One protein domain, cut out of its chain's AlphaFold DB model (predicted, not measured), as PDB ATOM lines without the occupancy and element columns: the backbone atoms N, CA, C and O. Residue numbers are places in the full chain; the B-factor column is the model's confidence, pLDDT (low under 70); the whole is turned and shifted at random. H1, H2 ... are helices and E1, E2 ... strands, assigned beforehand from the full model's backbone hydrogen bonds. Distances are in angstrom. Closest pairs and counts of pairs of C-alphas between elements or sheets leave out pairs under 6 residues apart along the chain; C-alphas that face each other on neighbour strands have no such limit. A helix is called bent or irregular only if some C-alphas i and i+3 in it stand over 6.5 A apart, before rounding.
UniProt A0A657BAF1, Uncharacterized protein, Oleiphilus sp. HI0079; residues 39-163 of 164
ATOM      1  N   SER A  39      -4.550  14.678  96.289       89.94
ATOM      2  CA  SER A  39      -5.270  14.840  95.018       89.94
ATOM      3  C   SER A  39      -4.457  15.601  93.967       89.94
ATOM      4  O   SER A  39      -4.554  15.311  92.770       89.94
ATOM      5  N   LEU A  40      -3.677  16.599  94.385       91.81
ATOM      6  CA  LEU A  40      -2.797  17.342  93.486       91.81
ATOM      7  C   LEU A  40      -1.668  16.463  92.968       91.81
ATOM      8  O   LEU A  40      -1.335  16.558  91.787       91.81
ATOM      9  N   GLU A  41      -1.099  15.617  93.821       92.00
ATOM     10  CA  GLU A  41      -0.103  14.644  93.397       92.00
ATOM     11  C   GLU A  41      -0.678  13.676  92.359       92.00
ATOM     12  O   GLU A  41      -0.112  13.576  91.270       92.00
ATOM     13  N   GLN A  42      -1.840  13.069  92.629       94.50
ATOM     14  CA  GLN A  42      -2.528  12.193  91.673       94.50
ATOM     15  C   GLN A  42      -2.681  12.865  90.301       94.50
ATOM     16  O   GLN A  42      -2.296  12.312  89.275       94.50
ATOM     17  N   LYS A  43      -3.200  14.098  90.277       94.00
ATOM     18  CA  LYS A  43      -3.410  14.845  89.028       94.00
ATOM     19  C   LYS A  43      -2.106  15.122  88.288       94.00
ATOM     20  O   LYS A  43      -2.089  15.083  87.061       94.00
ATOM     21  N   ARG A  44      -1.027  15.437  89.009       91.69
ATOM     22  CA  ARG A  44       0.298  15.672  88.412       91.69
ATOM     23  C   ARG A  44       0.865  14.393  87.817       91.69
ATOM     24  O   ARG A  44       1.382  14.437  86.703       91.69
ATOM     25  N   PHE A  45       0.741  13.285  88.540       94.00
ATOM     26  CA  PHE A  45       1.131  11.970  88.063       94.00
ATOM     27  C   PHE A  45       0.368  11.602  86.782       94.00
ATOM     28  O   PHE A  45       1.002  11.345  85.760       94.00
ATOM     29  N   ASP A  46      -0.966  11.689  86.794       94.25
ATOM     30  CA  ASP A  46      -1.816  11.355  85.643       94.25
ATOM     31  C   ASP A  46      -1.511  12.236  84.430       94.25
ATOM     32  O   ASP A  46      -1.361  11.742  83.310       94.25
ATOM     33  N   TYR A  47      -1.380  13.546  84.654       92.88
ATOM     34  CA  TYR A  47      -1.028  14.498  83.607       92.88
ATOM     35  C   TYR A  47       0.321  14.151  82.976       92.88
ATOM     36  O   TYR A  47       0.424  14.043  81.754       92.88
ATOM     37  N   ARG A  48       1.347  13.916  83.803       91.69
ATOM     38  CA  ARG A  48       2.685  13.596  83.307       91.69
ATOM     39  C   ARG A  48       2.699  12.270  82.561       91.69
ATOM     40  O   ARG A  48       3.295  12.172  81.490       91.69
ATOM     41  N   LEU A  49       2.032  11.252  83.097       93.62
ATOM     42  CA  LEU A  49       1.942   9.952  82.451       93.62
ATOM     43  C   LEU A  49       1.238  10.053  81.090       93.62
ATOM     44  O   LEU A  49       1.690   9.436  80.123       93.62
ATOM     45  N   ALA A  50       0.178  10.858  80.991       92.81
ATOM     46  CA  ALA A  50      -0.502  11.125  79.729       92.81
ATOM     47  C   ALA A  50       0.432  11.800  78.711       92.81
ATOM     48  O   ALA A  50       0.518  11.337  77.575       92.81
ATOM     49  N   GLU A  51       1.195  12.822  79.116       91.69
ATOM     50  CA  GLU A  51       2.181  13.468  78.240       91.69
ATOM     51  C   GLU A  51       3.232  12.480  77.722       91.69
ATOM     52  O   GLU A  51       3.544  12.470  76.527       91.69
ATOM     53  N   ILE A  52       3.757  11.619  78.599       92.56
ATOM     54  CA  ILE A  52       4.740  10.598  78.226       92.56
ATOM     55  C   ILE A  52       4.122   9.613  77.225       92.56
ATOM     56  O   ILE A  52       4.728   9.335  76.187       92.56
ATOM     57  N   LYS A  53       2.901   9.121  77.481       92.62
ATOM     58  CA  LYS A  53       2.179   8.225  76.561       92.62
ATOM     59  C   LYS A  53       1.961   8.885  75.196       92.62
ATOM     60  O   LYS A  53       2.227   8.265  74.167       92.62
ATOM     61  N   THR A  54       1.570  10.156  75.162       91.38
ATOM     62  CA  THR A  54       1.423  10.916  73.911       91.38
ATOM     63  C   THR A  54       2.756  11.096  73.180       91.38
ATOM     64  O   THR A  54       2.805  11.009  71.951       91.38
ATOM     65  N   ALA A  55       3.861  11.319  73.898       90.62
ATOM     66  CA  ALA A  55       5.186  11.409  73.289       90.62
ATOM     67  C   ALA A  55       5.590  10.093  72.607       90.62
ATOM     68  O   ALA A  55       6.078  10.119  71.477       90.62
ATOM     69  N   VAL A  56       5.324   8.956  73.261       91.75
ATOM     70  CA  VAL A  56       5.568   7.609  72.722       91.75
ATOM     71  C   VAL A  56       4.716   7.352  71.475       91.75
ATOM     72  O   VAL A  56       5.249   6.955  70.440       91.75
ATOM     73  N   GLN A  57       3.415   7.654  71.528       90.75
ATOM     74  CA  GLN A  57       2.504   7.496  70.386       90.75
ATOM     75  C   GLN A  57       2.924   8.344  69.183       90.75
ATOM     76  O   GLN A  57       2.884   7.898  68.039       90.75
ATOM     77  N   PHE A  58       3.362   9.575  69.419       89.81
ATOM     78  CA  PHE A  58       3.837  10.425  68.337       89.81
ATOM     79  C   PHE A  58       5.159   9.921  67.749       89.81
ATOM     80  O   PHE A  58       5.326   9.949  66.534       89.81
ATOM     81  N   MET A  59       6.083   9.427  68.580       89.44
ATOM     82  CA  MET A  59       7.309   8.787  68.094       89.44
ATOM     83  C   MET A  59       6.977   7.580  67.208       89.44
ATOM     84  O   MET A  59       7.567   7.403  66.144       89.44
ATOM     85  N   GLN A  60       5.971   6.786  67.581       88.38
ATOM     86  CA  GLN A  60       5.462   5.724  66.719       88.38
ATOM     87  C   GLN A  60       4.967   6.263  65.368       88.38
ATOM     88  O   GLN A  60       5.346   5.715  64.334       88.38
ATOM     89  N   LEU A  61       4.156   7.327  65.351       87.44
ATOM     90  CA  LEU A  61       3.689   7.945  64.103       87.44
ATOM     91  C   LEU A  61       4.860   8.431  63.238       87.44
ATOM     92  O   LEU A  61       4.861   8.224  62.027       87.44
ATOM     93  N   GLU A  62       5.889   9.018  63.848       88.00
ATOM     94  CA  GLU A  62       7.090   9.464  63.141       88.00
ATOM     95  C   GLU A  62       7.819   8.294  62.456       88.00
ATOM     96  O   GLU A  62       8.208   8.398  61.290       88.00
ATOM     97  N   LEU A  63       7.952   7.153  63.138       86.75
ATOM     98  CA  LEU A  63       8.554   5.942  62.569       86.75
ATOM     99  C   LEU A  63       7.705   5.340  61.450       86.75
ATOM    100  O   LEU A  63       8.262   4.852  60.465       86.75
ATOM    101  N   GLN A  64       6.377   5.382  61.587       85.62
ATOM    102  CA  GLN A  64       5.448   4.933  60.550       85.62
ATOM    103  C   GLN A  64       5.589   5.788  59.286       85.62
ATOM    104  O   GLN A  64       5.765   5.241  58.199       85.62
ATOM    105  N   VAL A  65       5.609   7.119  59.427       86.81
ATOM    106  CA  VAL A  65       5.792   8.054  58.304       86.81
ATOM    107  C   VAL A  65       7.149   7.854  57.628       86.81
ATOM    108  O   VAL A  65       7.236   7.832  56.403       86.81
ATOM    109  N   LYS A  66       8.213   7.640  58.409       85.75
ATOM    110  CA  LYS A  66       9.565   7.382  57.888       85.75
ATOM    111  C   LYS A  66       9.755   5.963  57.334       85.75
ATOM    112  O   LYS A  66      10.854   5.639  56.896       85.75
ATOM    113  N   SER A  67       8.725   5.106  57.363       75.19
ATOM    114  CA  SER A  67       8.816   3.673  57.026       75.19
ATOM    115  C   SER A  67       9.928   2.932  57.789       75.19
ATOM    116  O   SER A  67      10.438   1.909  57.337       75.19
ATOM    117  N   SER A  68      10.291   3.433  58.974       75.88
ATOM    118  CA  SER A  68      11.433   2.975  59.772       75.88
ATOM    119  C   SER A  68      10.991   2.154  60.982       75.88
ATOM    120  O   SER A  68      11.676   2.118  62.001       75.88
ATOM    121  N   LEU A  69       9.847   1.468  60.891       70.25
ATOM    122  CA  LEU A  69       9.330   0.619  61.972       70.25
ATOM    123  C   LEU A  69      10.307  -0.495  62.378       70.25
ATOM    124  O   LEU A  69      10.277  -0.945  63.518       70.25
ATOM    125  N   ALA A  70      11.224  -0.902  61.495       66.31
ATOM    126  CA  ALA A  70      12.313  -1.811  61.854       66.31
ATOM    127  C   ALA A  70      13.235  -1.227  62.948       66.31
ATOM    128  O   ALA A  70      13.683  -1.962  63.825       66.31
ATOM    129  N   SER A  71      13.439   0.094  62.958       75.50
ATOM    130  CA  SER A  71      14.210   0.822  63.977       75.50
ATOM    131  C   SER A  71      13.455   0.988  65.296       75.50
ATOM    132  O   SER A  71      14.054   1.354  66.301       75.50
ATOM    133  N   ALA A  72      12.153   0.682  65.350       77.50
ATOM    134  CA  ALA A  72      11.394   0.740  66.599       77.50
ATOM    135  C   ALA A  72      11.942  -0.237  67.656       77.50
ATOM    136  O   ALA A  72      11.876   0.063  68.846       77.50
ATOM    137  N   LYS A  73      12.574  -1.351  67.242       81.19
ATOM    138  CA  LYS A  73      13.277  -2.263  68.165       81.19
ATOM    139  C   LYS A  73      14.425  -1.582  68.912       81.19
ATOM    140  O   LYS A  73      14.681  -1.915  70.064       81.19
ATOM    141  N   GLU A  74      15.084  -0.609  68.290       84.81
ATOM    142  CA  GLU A  74      16.182   0.155  68.899       84.81
ATOM    143  C   GLU A  74      15.677   1.143  69.959       84.81
ATOM    144  O   GLU A  74      16.428   1.549  70.843       84.81
ATOM    145  N   LEU A  75      14.389   1.495  69.900       87.62
ATOM    146  CA  LEU A  75      13.734   2.393  70.849       87.62
ATOM    147  C   LEU A  75      13.150   1.661  72.061       87.62
ATOM    148  O   LEU A  75      12.630   2.304  72.974       87.62
ATOM    149  N   ARG A  76      13.246   0.328  72.107       89.19
ATOM    150  CA  ARG A  76      12.832  -0.449  73.274       89.19
ATOM    151  C   ARG A  76      13.659  -0.051  74.497       89.19
ATOM    152  O   ARG A  76      14.890  -0.114  74.497       89.19
ATOM    153  N   GLY A  77      12.962   0.346  75.555       90.06
ATOM    154  CA  GLY A  77      13.557   0.880  76.771       90.06
ATOM    155  C   GLY A  77      14.216   2.243  76.585       90.06
ATOM    156  O   GLY A  77      14.948   2.664  77.467       90.06
ATOM    157  N   ALA A  78      13.996   2.938  75.465       92.06
ATOM    158  CA  ALA A  78      14.458   4.308  75.314       92.06
ATOM    159  C   ALA A  78      13.767   5.224  76.327       92.06
ATOM    160  O   ALA A  78      12.651   4.966  76.770       92.06
ATOM    161  N   ASN A  79      14.436   6.324  76.663       92.69
ATOM    162  CA  ASN A  79      13.897   7.323  77.568       92.69
ATOM    163  C   ASN A  79      12.864   8.216  76.851       92.69
ATOM    164  O   ASN A  79      13.277   9.097  76.082       92.69
ATOM    165  N   PRO A  80      11.553   8.076  77.125       91.19
ATOM    166  CA  PRO A  80      10.532   8.866  76.444       91.19
ATOM    167  C   PRO A  80      10.579  10.350  76.838       91.19
ATOM    168  O   PRO A  80      10.134  11.207  76.075       91.19
ATOM    169  N   MET A  81      11.205  10.694  77.971       90.25
ATOM    170  CA  MET A  81      11.388  12.088  78.397       90.25
ATOM    171  C   MET A  81      12.288  12.873  77.433       90.25
ATOM    172  O   MET A  81      12.187  14.097  77.348       90.25
ATOM    173  N   ARG A  82      13.143  12.195  76.648       88.88
ATOM    174  CA  ARG A  82      13.929  12.841  75.581       88.88
ATOM    175  C   ARG A  82      13.053  13.340  74.435       88.88
ATOM    176  O   ARG A  82      13.420  14.314  73.786       88.88
ATOM    177  N   TRP A  83      11.905  12.712  74.200       88.31
ATOM    178  CA  TRP A  83      10.977  13.084  73.126       88.31
ATOM    179  C   TRP A  83      10.073  14.260  73.511       88.31
ATOM    180  O   TRP A  83       9.487  14.901  72.639       88.31
ATOM    181  N   LEU A  84      10.008  14.578  74.809       82.62
ATOM    182  CA  LEU A  84       9.332  15.765  75.333       82.62
ATOM    183  C   LEU A  84      10.184  17.038  75.192       82.62
ATOM    184  O   LEU A  84       9.625  18.107  74.961       82.62
ATOM    185  N   LYS A  85      11.523  16.930  75.244       64.50
ATOM    186  CA  LYS A  85      12.463  18.074  75.182       64.50
ATOM    187  C   LYS A  85      12.369  18.932  73.911       64.50
ATOM    188  O   LYS A  85      12.823  20.066  73.917       64.50
ATOM    189  N   GLY A  86      11.814  18.403  72.819       56.28
ATOM    190  CA  GLY A  86      11.571  19.163  71.584       56.28
ATOM    191  C   GLY A  86      10.207  19.861  71.527       56.28
ATOM    192  O   GLY A  86       9.925  20.554  70.558       56.28
ATOM    193  N   ARG A  87       9.339  19.641  72.524       59.09
ATOM    194  CA  ARG A  87       7.979  20.213  72.600       59.09
ATOM    195  C   ARG A  87       7.790  21.140  73.793       59.09
ATOM    196  O   ARG A  87       6.912  21.992  73.763       59.09
ATOM    197  N   VAL A  88       8.604  20.955  74.826       55.19
ATOM    198  CA  VAL A  88       8.662  21.778  76.029       55.19
ATOM    199  C   VAL A  88      10.128  22.173  76.174       55.19
ATOM    200  O   VAL A  88      10.972  21.300  76.357       55.19
ATOM    201  N   GLU A  89      10.447  23.460  76.013       53.38
ATOM    202  CA  GLU A  89      11.826  23.992  75.944       53.38
ATOM    203  C   GLU A  89      12.643  23.814  77.243       53.38
ATOM    204  O   GLU A  89      13.821  24.165  77.295       53.38
ATOM    205  N   GLU A  90      12.075  23.204  78.284       63.38
ATOM    206  CA  GLU A  90      12.702  23.022  79.590       63.38
ATOM    207  C   GLU A  90      12.627  21.563  80.060       63.38
ATOM    208  O   GLU A  90      11.769  20.780  79.646       63.38
ATOM    209  N   THR A  91      13.551  21.175  80.945       70.00
ATOM    210  CA  THR A  91      13.491  19.868  81.617       70.00
ATOM    211  C   THR A  91      12.138  19.762  82.325       70.00
ATOM    212  O   THR A  91      11.841  20.644  83.132       70.00
ATOM    213  N   PRO A  92      11.317  18.728  82.046       76.62
ATOM    214  CA  PRO A  92       9.986  18.633  82.626       76.62
ATOM    215  C   PRO A  92      10.030  18.786  84.153       76.62
ATOM    216  O   PRO A  92      10.882  18.163  84.795       76.62
ATOM    217  N   PRO A  93       9.133  19.588  84.756       80.12
ATOM    218  CA  PRO A  93       9.049  19.699  86.205       80.12
ATOM    219  C   PRO A  93       8.970  18.318  86.856       80.12
ATOM    220  O   PRO A  93       8.225  17.458  86.373       80.12
ATOM    221  N   GLN A  94       9.710  18.137  87.953       87.56
ATOM    222  CA  GLN A  94       9.798  16.885  88.715       87.56
ATOM    223  C   GLN A  94      10.462  15.725  87.956       87.56
ATOM    224  O   GLN A  94      10.276  14.569  88.314       87.56
ATOM    225  N   TYR A  95      11.245  16.004  86.910       91.81
ATOM    226  CA  TYR A  95      12.119  15.019  86.279       91.81
ATOM    227  C   TYR A  95      13.579  15.264  86.671       91.81
ATOM    228  O   TYR A  95      14.172  16.280  86.311       91.81
ATOM    229  N   LEU A  96      14.178  14.306  87.380       91.19
ATOM    230  CA  LEU A  96      15.554  14.402  87.889       91.19
ATOM    231  C   LEU A  96      16.620  14.090  86.831       91.19
ATOM    232  O   LEU A  96      17.821  14.228  87.085       91.19
ATOM    233  N   GLY A  97      16.198  13.683  85.634       91.12
ATOM    234  CA  GLY A  97      17.093  13.291  84.558       91.12
ATOM    235  C   GLY A  97      17.400  11.797  84.549       91.12
ATOM    236  O   GLY A  97      16.641  10.968  85.046       91.12
ATOM    237  N   GLU A  98      18.529  11.466  83.928       93.00
ATOM    238  CA  GLU A  98      18.984  10.088  83.757       93.00
ATOM    239  C   GLU A  98      20.000   9.751  84.840       93.00
ATOM    240  O   GLU A  98      21.144  10.206  84.777       93.00
ATOM    241  N   ARG A  99      19.574   9.018  85.868       93.06
ATOM    242  CA  ARG A  99      20.412   8.667  87.022       93.06
ATOM    243  C   ARG A  99      19.953   7.330  87.630       93.06
ATOM    244  O   ARG A  99      18.871   6.864  87.286       93.06
ATOM    245  N   PRO A 100      20.757   6.704  88.509       92.25
ATOM    246  CA  PRO A 100      20.369   5.470  89.188       92.25
ATOM    247  C   PRO A 100      19.117   5.659  90.044       92.25
ATOM    248  O   PRO A 100      18.974   6.698  90.695       92.25
ATOM    249  N   ILE A 101      18.257   4.641  90.079       91.25
ATOM    250  CA  ILE A 101      16.993   4.688  90.825       91.25
ATOM    251  C   ILE A 101      17.156   4.912  92.332       91.25
ATOM    252  O   ILE A 101      16.272   5.491  92.952       91.25
ATOM    253  N   ASP A 102      18.297   4.539  92.914       89.81
ATOM    254  CA  ASP A 102      18.565   4.695  94.350       89.81
ATOM    255  C   ASP A 102      18.396   6.147  94.832       89.81
ATOM    256  O   ASP A 102      18.023   6.383  95.978       89.81
ATOM    257  N   LEU A 103      18.611   7.123  93.940       87.75
ATOM    258  CA  LEU A 103      18.449   8.553  94.224       87.75
ATOM    259  C   LEU A 103      16.984   8.996  94.358       87.75
ATOM    260  O   LEU A 103      16.733  10.105  94.828       87.75
ATOM    261  N   LEU A 104      16.026   8.178  93.911       87.25
ATOM    262  CA  LEU A 104      14.600   8.489  94.002       87.25
ATOM    263  C   LEU A 104      14.104   8.404  95.448       87.25
ATOM    264  O   LEU A 104      13.239   9.187  95.822       87.25
ATOM    265  N   ASN A 105      14.704   7.529  96.266       86.69
ATOM    266  CA  ASN A 105      14.357   7.340  97.679       86.69
ATOM    267  C   ASN A 105      14.485   8.635  98.497       86.69
ATOM    268  O   ASN A 105      13.708   8.870  99.419       86.69
ATOM    269  N   ASP A 106      15.430   9.502  98.127       86.69
ATOM    270  CA  ASP A 106      15.658  10.784  98.799       86.69
ATOM    271  C   ASP A 106      14.748  11.908  98.266       86.69
ATOM    272  O   ASP A 106      14.703  13.003  98.830       86.69
ATOM    273  N   GLN A 107      14.059  11.680  97.142       90.19
ATOM    274  CA  GLN A 107      13.310  12.696  96.398       90.19
ATOM    275  C   GLN A 107      11.974  12.143  95.866       90.19
ATOM    276  O   GLN A 107      11.770  12.108  94.646       90.19
ATOM    277  N   PRO A 108      11.033  11.758  96.751       92.06
ATOM    278  CA  PRO A 108       9.704  11.319  96.338       92.06
ATOM    279  C   PRO A 108       8.936  12.429  95.601       92.06
ATOM    280  O   PRO A 108       9.238  13.621  95.712       92.06
ATOM    281  N   GLY A 109       7.937  12.033  94.820       91.81
ATOM    282  CA  GLY A 109       7.170  12.891  93.919       91.81
ATOM    283  C   GLY A 109       7.911  13.261  92.630       91.81
ATOM    284  O   GLY A 109       7.508  14.209  91.949       91.81
ATOM    285  N   ASN A 110       8.999  12.556  92.299       93.25
ATOM    286  CA  ASN A 110       9.809  12.813  91.112       93.25
ATOM    287  C   ASN A 110       9.948  11.586  90.206       93.25
ATOM    288  O   ASN A 110       9.874  10.434  90.627       93.25
ATOM    289  N   TRP A 111      10.204  11.879  88.936       94.06
ATOM    290  CA  TRP A 111      10.494  10.937  87.871       94.06
ATOM    291  C   TRP A 111      11.998  10.857  87.636       94.06
ATOM    292  O   TRP A 111      12.693  11.878  87.594       94.06
ATOM    293  N   ILE A 112      12.498   9.656  87.386       94.69
ATOM    294  CA  ILE A 112      13.884   9.427  86.984       94.69
ATOM    295  C   ILE A 112      13.925   8.373  85.898       94.69
ATOM    296  O   ILE A 112      13.108   7.458  85.877       94.69
ATOM    297  N   TYR A 113      14.872   8.489  84.981       95.06
ATOM    298  CA  TYR A 113      15.142   7.411  84.044       95.06
ATOM    299  C   TYR A 113      16.424   6.702  84.466       95.06
ATOM    300  O   TYR A 113      17.479   7.332  84.529       95.06
ATOM    301  N   ASP A 114      16.341   5.400  84.725       94.88
ATOM    302  CA  ASP A 114      17.511   4.582  85.019       94.88
ATOM    303  C   ASP A 114      18.091   4.024  83.704       94.88
ATOM    304  O   ASP A 114      17.469   3.167  83.065       94.88
ATOM    305  N   PRO A 115      19.288   4.469  83.272       93.12
ATOM    306  CA  PRO A 115      19.886   4.009  82.022       93.12
ATOM    307  C   PRO A 115      20.392   2.562  82.075       93.12
ATOM    308  O   PRO A 115      20.548   1.951  81.017       93.12
ATOM    309  N   LYS A 116      20.649   2.005  83.269       92.75
ATOM    310  CA  LYS A 116      21.066   0.606  83.440       92.75
ATOM    311  C   LYS A 116      19.870  -0.324  83.287       92.75
ATOM    312  O   LYS A 116      19.948  -1.302  82.548       92.75
ATOM    313  N   LEU A 117      18.766   0.004  83.955       92.69
ATOM    314  CA  LEU A 117      17.535  -0.792  83.923       92.69
ATOM    315  C   LEU A 117      16.664  -0.498  82.691       92.69
ATOM    316  O   LEU A 117      15.776  -1.292  82.362       92.69
ATOM    317  N   ARG A 118      16.933   0.615  81.995       94.06
ATOM    318  CA  ARG A 118      16.157   1.118  80.851       94.06
ATOM    319  C   ARG A 118      14.677   1.260  81.195       94.06
ATOM    320  O   ARG A 118      13.801   0.753  80.492       94.06
ATOM    321  N   VAL A 119      14.417   1.896  82.332       94.69
ATOM    322  CA  VAL A 119      13.074   2.137  82.866       94.69
ATOM    323  C   VAL A 119      12.962   3.577  83.330       94.69
ATOM    324  O   VAL A 119      13.916   4.167  83.834       94.69
ATOM    325  N   LEU A 120      11.776   4.132  83.151       94.75
ATOM    326  CA  LEU A 120      11.351   5.361  83.782       94.75
ATOM    327  C   LEU A 120      10.680   4.987  85.106       94.75
ATOM    328  O   LEU A 120       9.706   4.244  85.105       94.75
ATOM    329  N   ALA A 121      11.208   5.479  86.216       95.00
ATOM    330  CA  ALA A 121      10.685   5.221  87.544       95.00
ATOM    331  C   ALA A 121      10.029   6.472  88.135       95.00
ATOM    332  O   ALA A 121      10.477   7.596  87.887       95.00
ATOM    333  N   TYR A 122       8.984   6.258  88.927       94.69
ATOM    334  CA  TYR A 122       8.317   7.268  89.739       94.69
ATOM    335  C   TYR A 122       8.182   6.747  91.168       94.69
ATOM    336  O   TYR A 122       7.705   5.629  91.368       94.69
ATOM    337  N   LEU A 123       8.596   7.554  92.143       94.38
ATOM    338  CA  LEU A 123       8.325   7.308  93.556       94.38
ATOM    339  C   LEU A 123       7.270   8.321  93.996       94.38
ATOM    340  O   LEU A 123       7.555   9.518  93.912       94.38
ATOM    341  N   PRO A 124       6.077   7.899  94.424       93.12
ATOM    342  CA  PRO A 124       5.089   8.822  94.958       93.12
ATOM    343  C   PRO A 124       5.558   9.506  96.255       93.12
ATOM    344  O   PRO A 124       6.398   9.004  96.989       93.12
ATOM    345  N   ASN A 125       5.022  10.684  96.557       92.50
ATOM    346  CA  ASN A 125       5.145  11.341  97.858       92.50
ATOM    347  C   ASN A 125       3.877  11.168  98.720       92.50
ATOM    348  O   ASN A 125       3.946  11.324  99.940       92.50
ATOM    349  N   SER A 126       2.761  10.761  98.118       91.19
ATOM    350  CA  SER A 126       1.513  10.346  98.757       91.19
ATOM    351  C   SER A 126       0.976   9.086  98.089       91.19
ATOM    352  O   SER A 126       1.353   8.763  96.968       91.19
ATOM    353  N   SER A 127       0.036   8.384  98.721       90.88
ATOM    354  CA  SER A 127      -0.631   7.277  98.030       90.88
ATOM    355  C   SER A 127      -1.352   7.777  96.774       90.88
ATOM    356  O   SER A 127      -2.078   8.772  96.843       90.88
ATOM    357  N   ILE A 128      -1.183   7.077  95.656       93.31
ATOM    358  CA  ILE A 128      -1.847   7.379  94.382       93.31
ATOM    359  C   ILE A 128      -2.597   6.149  93.874       93.31
ATOM    360  O   ILE A 128      -2.326   5.028  94.284       93.31
ATOM    361  N   VAL A 129      -3.560   6.339  92.981       92.69
ATOM    362  CA  VAL A 129      -4.285   5.259  92.312       92.69
ATOM    363  C   VAL A 129      -3.789   5.149  90.877       92.69
ATOM    364  O   VAL A 129      -3.878   6.103  90.107       92.69
ATOM    365  N   TYR A 130      -3.313   3.966  90.500       92.38
ATOM    366  CA  TYR A 130      -2.914   3.650  89.133       92.38
ATOM    367  C   TYR A 130      -3.617   2.375  88.669       92.38
ATOM    368  O   TYR A 130      -3.575   1.359  89.355       92.38
ATOM    369  N   GLU A 131      -4.318   2.442  87.532       89.69
ATOM    370  CA  GLU A 131      -5.072   1.309  86.958       89.69
ATOM    371  C   GLU A 131      -6.004   0.598  87.965       89.69
ATOM    372  O   GLU A 131      -6.197  -0.614  87.934       89.69
ATOM    373  N   GLY A 132      -6.605   1.363  88.883       88.44
ATOM    374  CA  GLY A 132      -7.506   0.837  89.915       88.44
ATOM    375  C   GLY A 132      -6.805   0.206  91.125       88.44
ATOM    376  O   GLY A 132      -7.494  -0.203  92.059       88.44
ATOM    377  N   ARG A 133      -5.467   0.168  91.155       91.94
ATOM    378  CA  ARG A 133      -4.666  -0.240  92.317       91.94
ATOM    379  C   ARG A 133      -4.225   0.983  93.118       91.94
ATOM    380  O   ARG A 133      -3.775   1.970  92.542       91.94
ATOM    381  N   LEU A 134      -4.331   0.903  94.444       90.88
ATOM    382  CA  LEU A 134      -3.700   1.866  95.343       90.88
ATOM    383  C   LEU A 134      -2.198   1.568  95.404       90.88
ATOM    384  O   LEU A 134      -1.814   0.446  95.719       90.88
ATOM    385  N   ILE A 135      -1.389   2.564  95.077       91.88
ATOM    386  CA  ILE A 135       0.067   2.561  95.168       91.88
ATOM    387  C   ILE A 135       0.432   3.326  96.427       91.88
ATOM    388  O   ILE A 135       0.018   4.478  96.602       91.88
ATOM    389  N   GLU A 136       1.173   2.684  97.320       90.62
ATOM    390  CA  GLU A 136       1.618   3.324  98.555       90.62
ATOM    391  C   GLU A 136       2.781   4.287  98.290       90.62
ATOM    392  O   GLU A 136       3.485   4.177  97.291       90.62
ATOM    393  N   ARG A 137       2.994   5.243  99.202       85.94
ATOM    394  CA  ARG A 137       4.021   6.293  99.080       85.94
ATOM    395  C   ARG A 137       5.430   5.749  98.797       85.94
ATOM    396  O   ARG A 137       6.187   6.381  98.077       85.94
ATOM    397  N   ASP A 138       5.768   4.588  99.341       85.38
ATOM    398  CA  ASP A 138       7.119   4.025  99.243       85.38
ATOM    399  C   ASP A 138       7.243   2.968  98.130       85.38
ATOM    400  O   ASP A 138       8.257   2.279  98.007       85.38
ATOM    401  N   GLU A 139       6.203   2.824  97.306       91.12
ATOM    402  CA  GLU A 139       6.154   1.841  96.233       91.12
ATOM    403  C   GLU A 139       6.606   2.457  94.902       91.12
ATOM    404  O   GLU A 139       5.987   3.373  94.356       91.12
ATOM    405  N   LEU A 140       7.701   1.926  94.354       91.94
ATOM    406  CA  LEU A 140       8.243   2.371  93.074       91.94
ATOM    407  C   LEU A 140       7.391   1.886  91.902       91.94
ATOM    408  O   LEU A 140       7.154   0.693  91.708       91.94
ATOM    409  N   LEU A 141       7.011   2.832  91.051       93.88
ATOM    410  CA  LEU A 141       6.354   2.561  89.784       93.88
ATOM    411  C   LEU A 141       7.384   2.557  88.662       93.88
ATOM    412  O   LEU A 141       8.101   3.539  88.477       93.88
ATOM    413  N   PHE A 142       7.424   1.480  87.880       94.75
ATOM    414  CA  PHE A 142       8.340   1.331  86.756       94.75
ATOM    415  C   PHE A 142       7.587   1.322  85.437       94.75
ATOM    416  O   PHE A 142       6.636   0.569  85.252       94.75
ATOM    417  N   PHE A 143       8.067   2.112  84.489       95.12
ATOM    418  CA  PHE A 143       7.523   2.204  83.147       95.12
ATOM    419  C   PHE A 143       8.622   1.968  82.124       95.12
ATOM    420  O   PHE A 143       9.750   2.441  82.272       95.12
ATOM    421  N   ARG A 144       8.299   1.263  81.046       95.38
ATOM    422  CA  ARG A 144       9.242   1.017  79.959       95.38
ATOM    423  C   ARG A 144       8.567   1.189  78.619       95.38
ATOM    424  O   ARG A 144       7.433   0.771  78.421       95.38
ATOM    425  N   VAL A 145       9.301   1.781  77.682       92.88
ATOM    426  CA  VAL A 145       8.896   1.755  76.281       92.88
ATOM    427  C   VAL A 145       9.099   0.346  75.742       92.88
ATOM    428  O   VAL A 145      10.226  -0.146  75.674       92.88
ATOM    429  N   GLU A 146       8.014  -0.288  75.340       91.56
ATOM    430  CA  GLU A 146       7.994  -1.623  74.767       91.56
ATOM    431  C   GLU A 146       7.512  -1.576  73.316       91.56
ATOM    432  O   GLU A 146       6.771  -0.684  72.898       91.56
ATOM    433  N   THR A 147       7.976  -2.538  72.524       88.06
ATOM    434  CA  THR A 147       7.535  -2.725  71.140       88.06
ATOM    435  C   THR A 147       6.458  -3.792  71.099       88.06
ATOM    436  O   THR A 147       6.690  -4.912  71.554       88.06
ATOM    437  N   ILE A 148       5.317  -3.476  70.496       82.81
ATOM    438  CA  ILE A 148       4.280  -4.464  70.213       82.81
ATOM    439  C   ILE A 148       4.599  -5.081  68.852       82.81
ATOM    440  O   ILE A 148       4.656  -4.385  67.830       82.81
ATOM    441  N   GLU A 149       4.849  -6.385  68.854       82.19
ATOM    442  CA  GLU A 149       5.131  -7.174  67.657       82.19
ATOM    443  C   GLU A 149       3.896  -8.002  67.282       82.19
ATOM    444  O   GLU A 149       3.306  -8.659  68.137       82.19
ATOM    445  N   GLU A 150       3.527  -8.006  65.999       76.12
ATOM    446  CA  GLU A 150       2.588  -8.989  65.447       76.12
ATOM    447  C   GLU A 150       3.359  -9.857  64.443       76.12
ATOM    448  O   GLU A 150       3.800  -9.400  63.380       76.12
ATOM    449  N   GLY A 151       3.614 -11.111  64.822       75.50
ATOM    450  CA  GLY A 151       4.503 -12.003  64.078       75.50
ATOM    451  C   GLY A 151       5.957 -11.515  64.101       75.50
ATOM    452  O   GLY A 151       6.557 -11.398  65.161       75.50
ATOM    453  N   SER A 152       6.545 -11.249  62.927       61.88
ATOM    454  CA  SER A 152       7.945 -10.794  62.793       61.88
ATOM    455  C   SER A 152       8.092  -9.286  62.551       61.88
ATOM    456  O   SER A 152       9.206  -8.810  62.324       61.88
ATOM    457  N   LYS A 153       6.989  -8.525  62.555       68.50
ATOM    458  CA  LYS A 153       6.989  -7.080  62.291       68.50
ATOM    459  C   LYS A 153       6.613  -6.308  63.552       68.50
ATOM    460  O   LYS A 153       5.636  -6.636  64.220       68.50
ATOM    461  N   VAL A 154       7.369  -5.248  63.842       73.31
ATOM    462  CA  VAL A 154       6.986  -4.279  64.874       73.31
ATOM    463  C   VAL A 154       5.813  -3.459  64.353       73.31
ATOM    464  O   VAL A 154       5.903  -2.884  63.266       73.31
ATOM    465  N   GLN A 155       4.728  -3.408  65.119       74.62
ATOM    466  CA  GLN A 155       3.537  -2.638  64.771       74.62
ATOM    467  C   GLN A 155       3.438  -1.319  65.529       74.62
ATOM    468  O   GLN A 155       3.018  -0.313  64.950       74.62
ATOM    469  N   ALA A 156       3.820  -1.313  66.808       78.94
ATOM    470  CA  ALA A 156       3.596  -0.167  67.679       78.94
ATOM    471  C   ALA A 156       4.651  -0.022  68.783       78.94
ATOM    472  O   ALA A 156       5.390  -0.960  69.088       78.94
ATOM    473  N   LEU A 157       4.689   1.172  69.378       85.38
ATOM    474  CA  LEU A 157       5.411   1.466  70.613       85.38
ATOM    475  C   LEU A 157       4.389   1.782  71.703       85.38
ATOM    476  O   LEU A 157       3.472   2.571  71.483       85.38
ATOM    477  N   SER A 158       4.567   1.198  72.880       88.06
ATOM    478  CA  SER A 158       3.721   1.445  74.048       88.06
ATOM    479  C   SER A 158       4.575   1.753  75.270       88.06
ATOM    480  O   SER A 158       5.737   1.357  75.337       88.06
ATOM    481  N   LEU A 159       4.012   2.488  76.227       91.12
ATOM    482  CA  LEU A 159       4.605   2.666  77.548       91.12
ATOM    483  C   LEU A 159       3.907   1.705  78.506       91.12
ATOM    484  O   LEU A 159       2.762   1.946  78.887       91.12
ATOM    485  N   GLU A 160       4.608   0.649  78.892       91.94
ATOM    486  CA  GLU A 160       4.072  -0.418  79.732       91.94
ATOM    487  C   GLU A 160       4.525  -0.256  81.180       91.94
ATOM    488  O   GLU A 160       5.683   0.089  81.445       91.94
ATOM    489  N   TYR A 161       3.612  -0.528  82.110       90.44
ATOM    490  CA  TYR A 161       3.927  -0.652  83.527       90.44
ATOM    491  C   TYR A 161       4.586  -2.012  83.794       90.44
ATOM    492  O   TYR A 161       4.071  -3.055  83.395       90.44
ATOM    493  N   ILE A 162       5.734  -2.007  84.472       88.75
ATOM    494  CA  ILE A 162       6.452  -3.219  84.868       88.75
ATOM    495  C   ILE A 162       6.217  -3.430  86.359       88.75
ATOM    496  O   ILE A 162       6.798  -2.735  87.190       88.75
ATOM    497  N   ALA A 163       5.379  -4.410  86.691       73.44
ATOM    498  CA  ALA A 163       5.279  -4.896  88.058       73.44
ATOM    499  C   ALA A 163       6.571  -5.651  88.431       73.44
ATOM    500  O   ALA A 163       7.073  -6.470  87.651       73.44
TER     501      ALA A 163
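What this domain is: This is residues 39 to 163 of the 164 residues of an uncharacterized protein of Oleiphilus sp. HI0079 (UniProt A0A657BAF1). A long helix, H1, runs along one face of a curled, strongly twisted sheet of five strands, whose two longest strands, E6 and E7, make a long bent hairpin near that helix. The short helix H2 folds back after H1 and packs on E6 and E7, the small helix H4 covers E2 on the opposite face from H1, and a little hairpin, E4 and E5, is set near the first residues of H1; the loop around Glu 89 reaches outward. The printed part has 125 residues, with four named helices and seven named strands in the order H1, H2, H3, E1, H4, E2, E3, E4, E5, E6, E7. The large sheet has the order E1, E2, E3, E6, E7 and is mixed, and the class is mixed, helices and strands. The whole is compact, with a radius of gyration of the C-alphas of 14.8 A and spans of 42 by 32 by 27 A.

Where its parts are: The large sheet holds E1, residues 95 to 98; E2, residues 110 to 114, 12.8 A long; E3, residues 119 to 123, also 12.8 A; E6, residues 141 to 150, 27.2 A; and E7, residues 153 to 162, 22.9 A. E6 bends by 51 degrees at residue 145, and E7 bends by 69 degrees at residue 159. The small sheet holds E4, residues 128 to 130, and E5, residues 133 to 135. H1, residues 39 to 65, measures 38.9 A and runs from C-alpha 39 at (-5.270, 14.840, 95.018) to C-alpha 65 at (5.792, 8.054, 58.304). H2 is residues 69 to 75, 10.1 A long, H3 residues 81 to 84 and H4 residues 101 to 104. E7 ends with C-alpha 162 at (6.452, -3.219, 84.868).

How they stand to each other: E1 and E7 are the edge strands of the large sheet. E1 and E2 are parallel at 10 degrees, with N 96 and O 111 at 2.9 A; with H4 between them they form a strand-helix-strand unit, two parallel neighbour strands joined through a helix, with a right-handed crossover. E2 and E3 form an antiparallel hairpin, with N 121 and O 112 at 2.8 A. E3 and E6 are antiparallel, with N 120 and O 143 at 2.8 A. E6 and E7 form an antiparallel hairpin at 161 degrees, with N 146 and O 158 at 2.8 A and N 162 and O 142 at 2.8 A. H1 is on the sheet at a height of 6.8 A, over E2, and runs only just slantwise to the strands, at 31 degrees to E2 on the local plane. The closest C-alphas of H1 and E7 are those of Gln 60 and Leu 157, 5.8 A apart. H2 is on the sheet at a height of 8.0 A; its closest C-alphas to E7 are those of Leu 69 and Val 154, 6.2 A. H1, with residues 60 to 63 alone, touches H2, Leu 63 and Leu 69 having the closest C-alphas at 5.4 A; the two form a helical hairpin, opposite ways at a steep tilt of 40 degrees. With residues 52 to 59 alone, H1 touches H3, the closest C-alphas being those of Ala 55 and Trp 83, 6.0 A; H3 only grazes the sheet. H4 is on the sheet at a height of 7.8 A, on the opposite face from H1. The hairpin E4 and E5 is antiparallel, with N 135 and O 128 at 2.8 A; C-alphas 42 and 128 are the closest of H1 and E4, 5.6 A. In H1 every O i to N i+4 pair is within hydrogen-bond range; H2 has 0 of 3, with 3 of 4 O i to N i+3 pairs, and H3 and H4 are too short for an i+4 pair.

The domain as a whole: The C-alphas of Ser 39 and Ser 152 are the two farthest apart, at 43.2 A. The printed part has no cut and no long link. The mean pLDDT of the printed part is 86.9, and the model's confidence is under 70 at residue 70, residues 85 to 90 and residues 152 to 153.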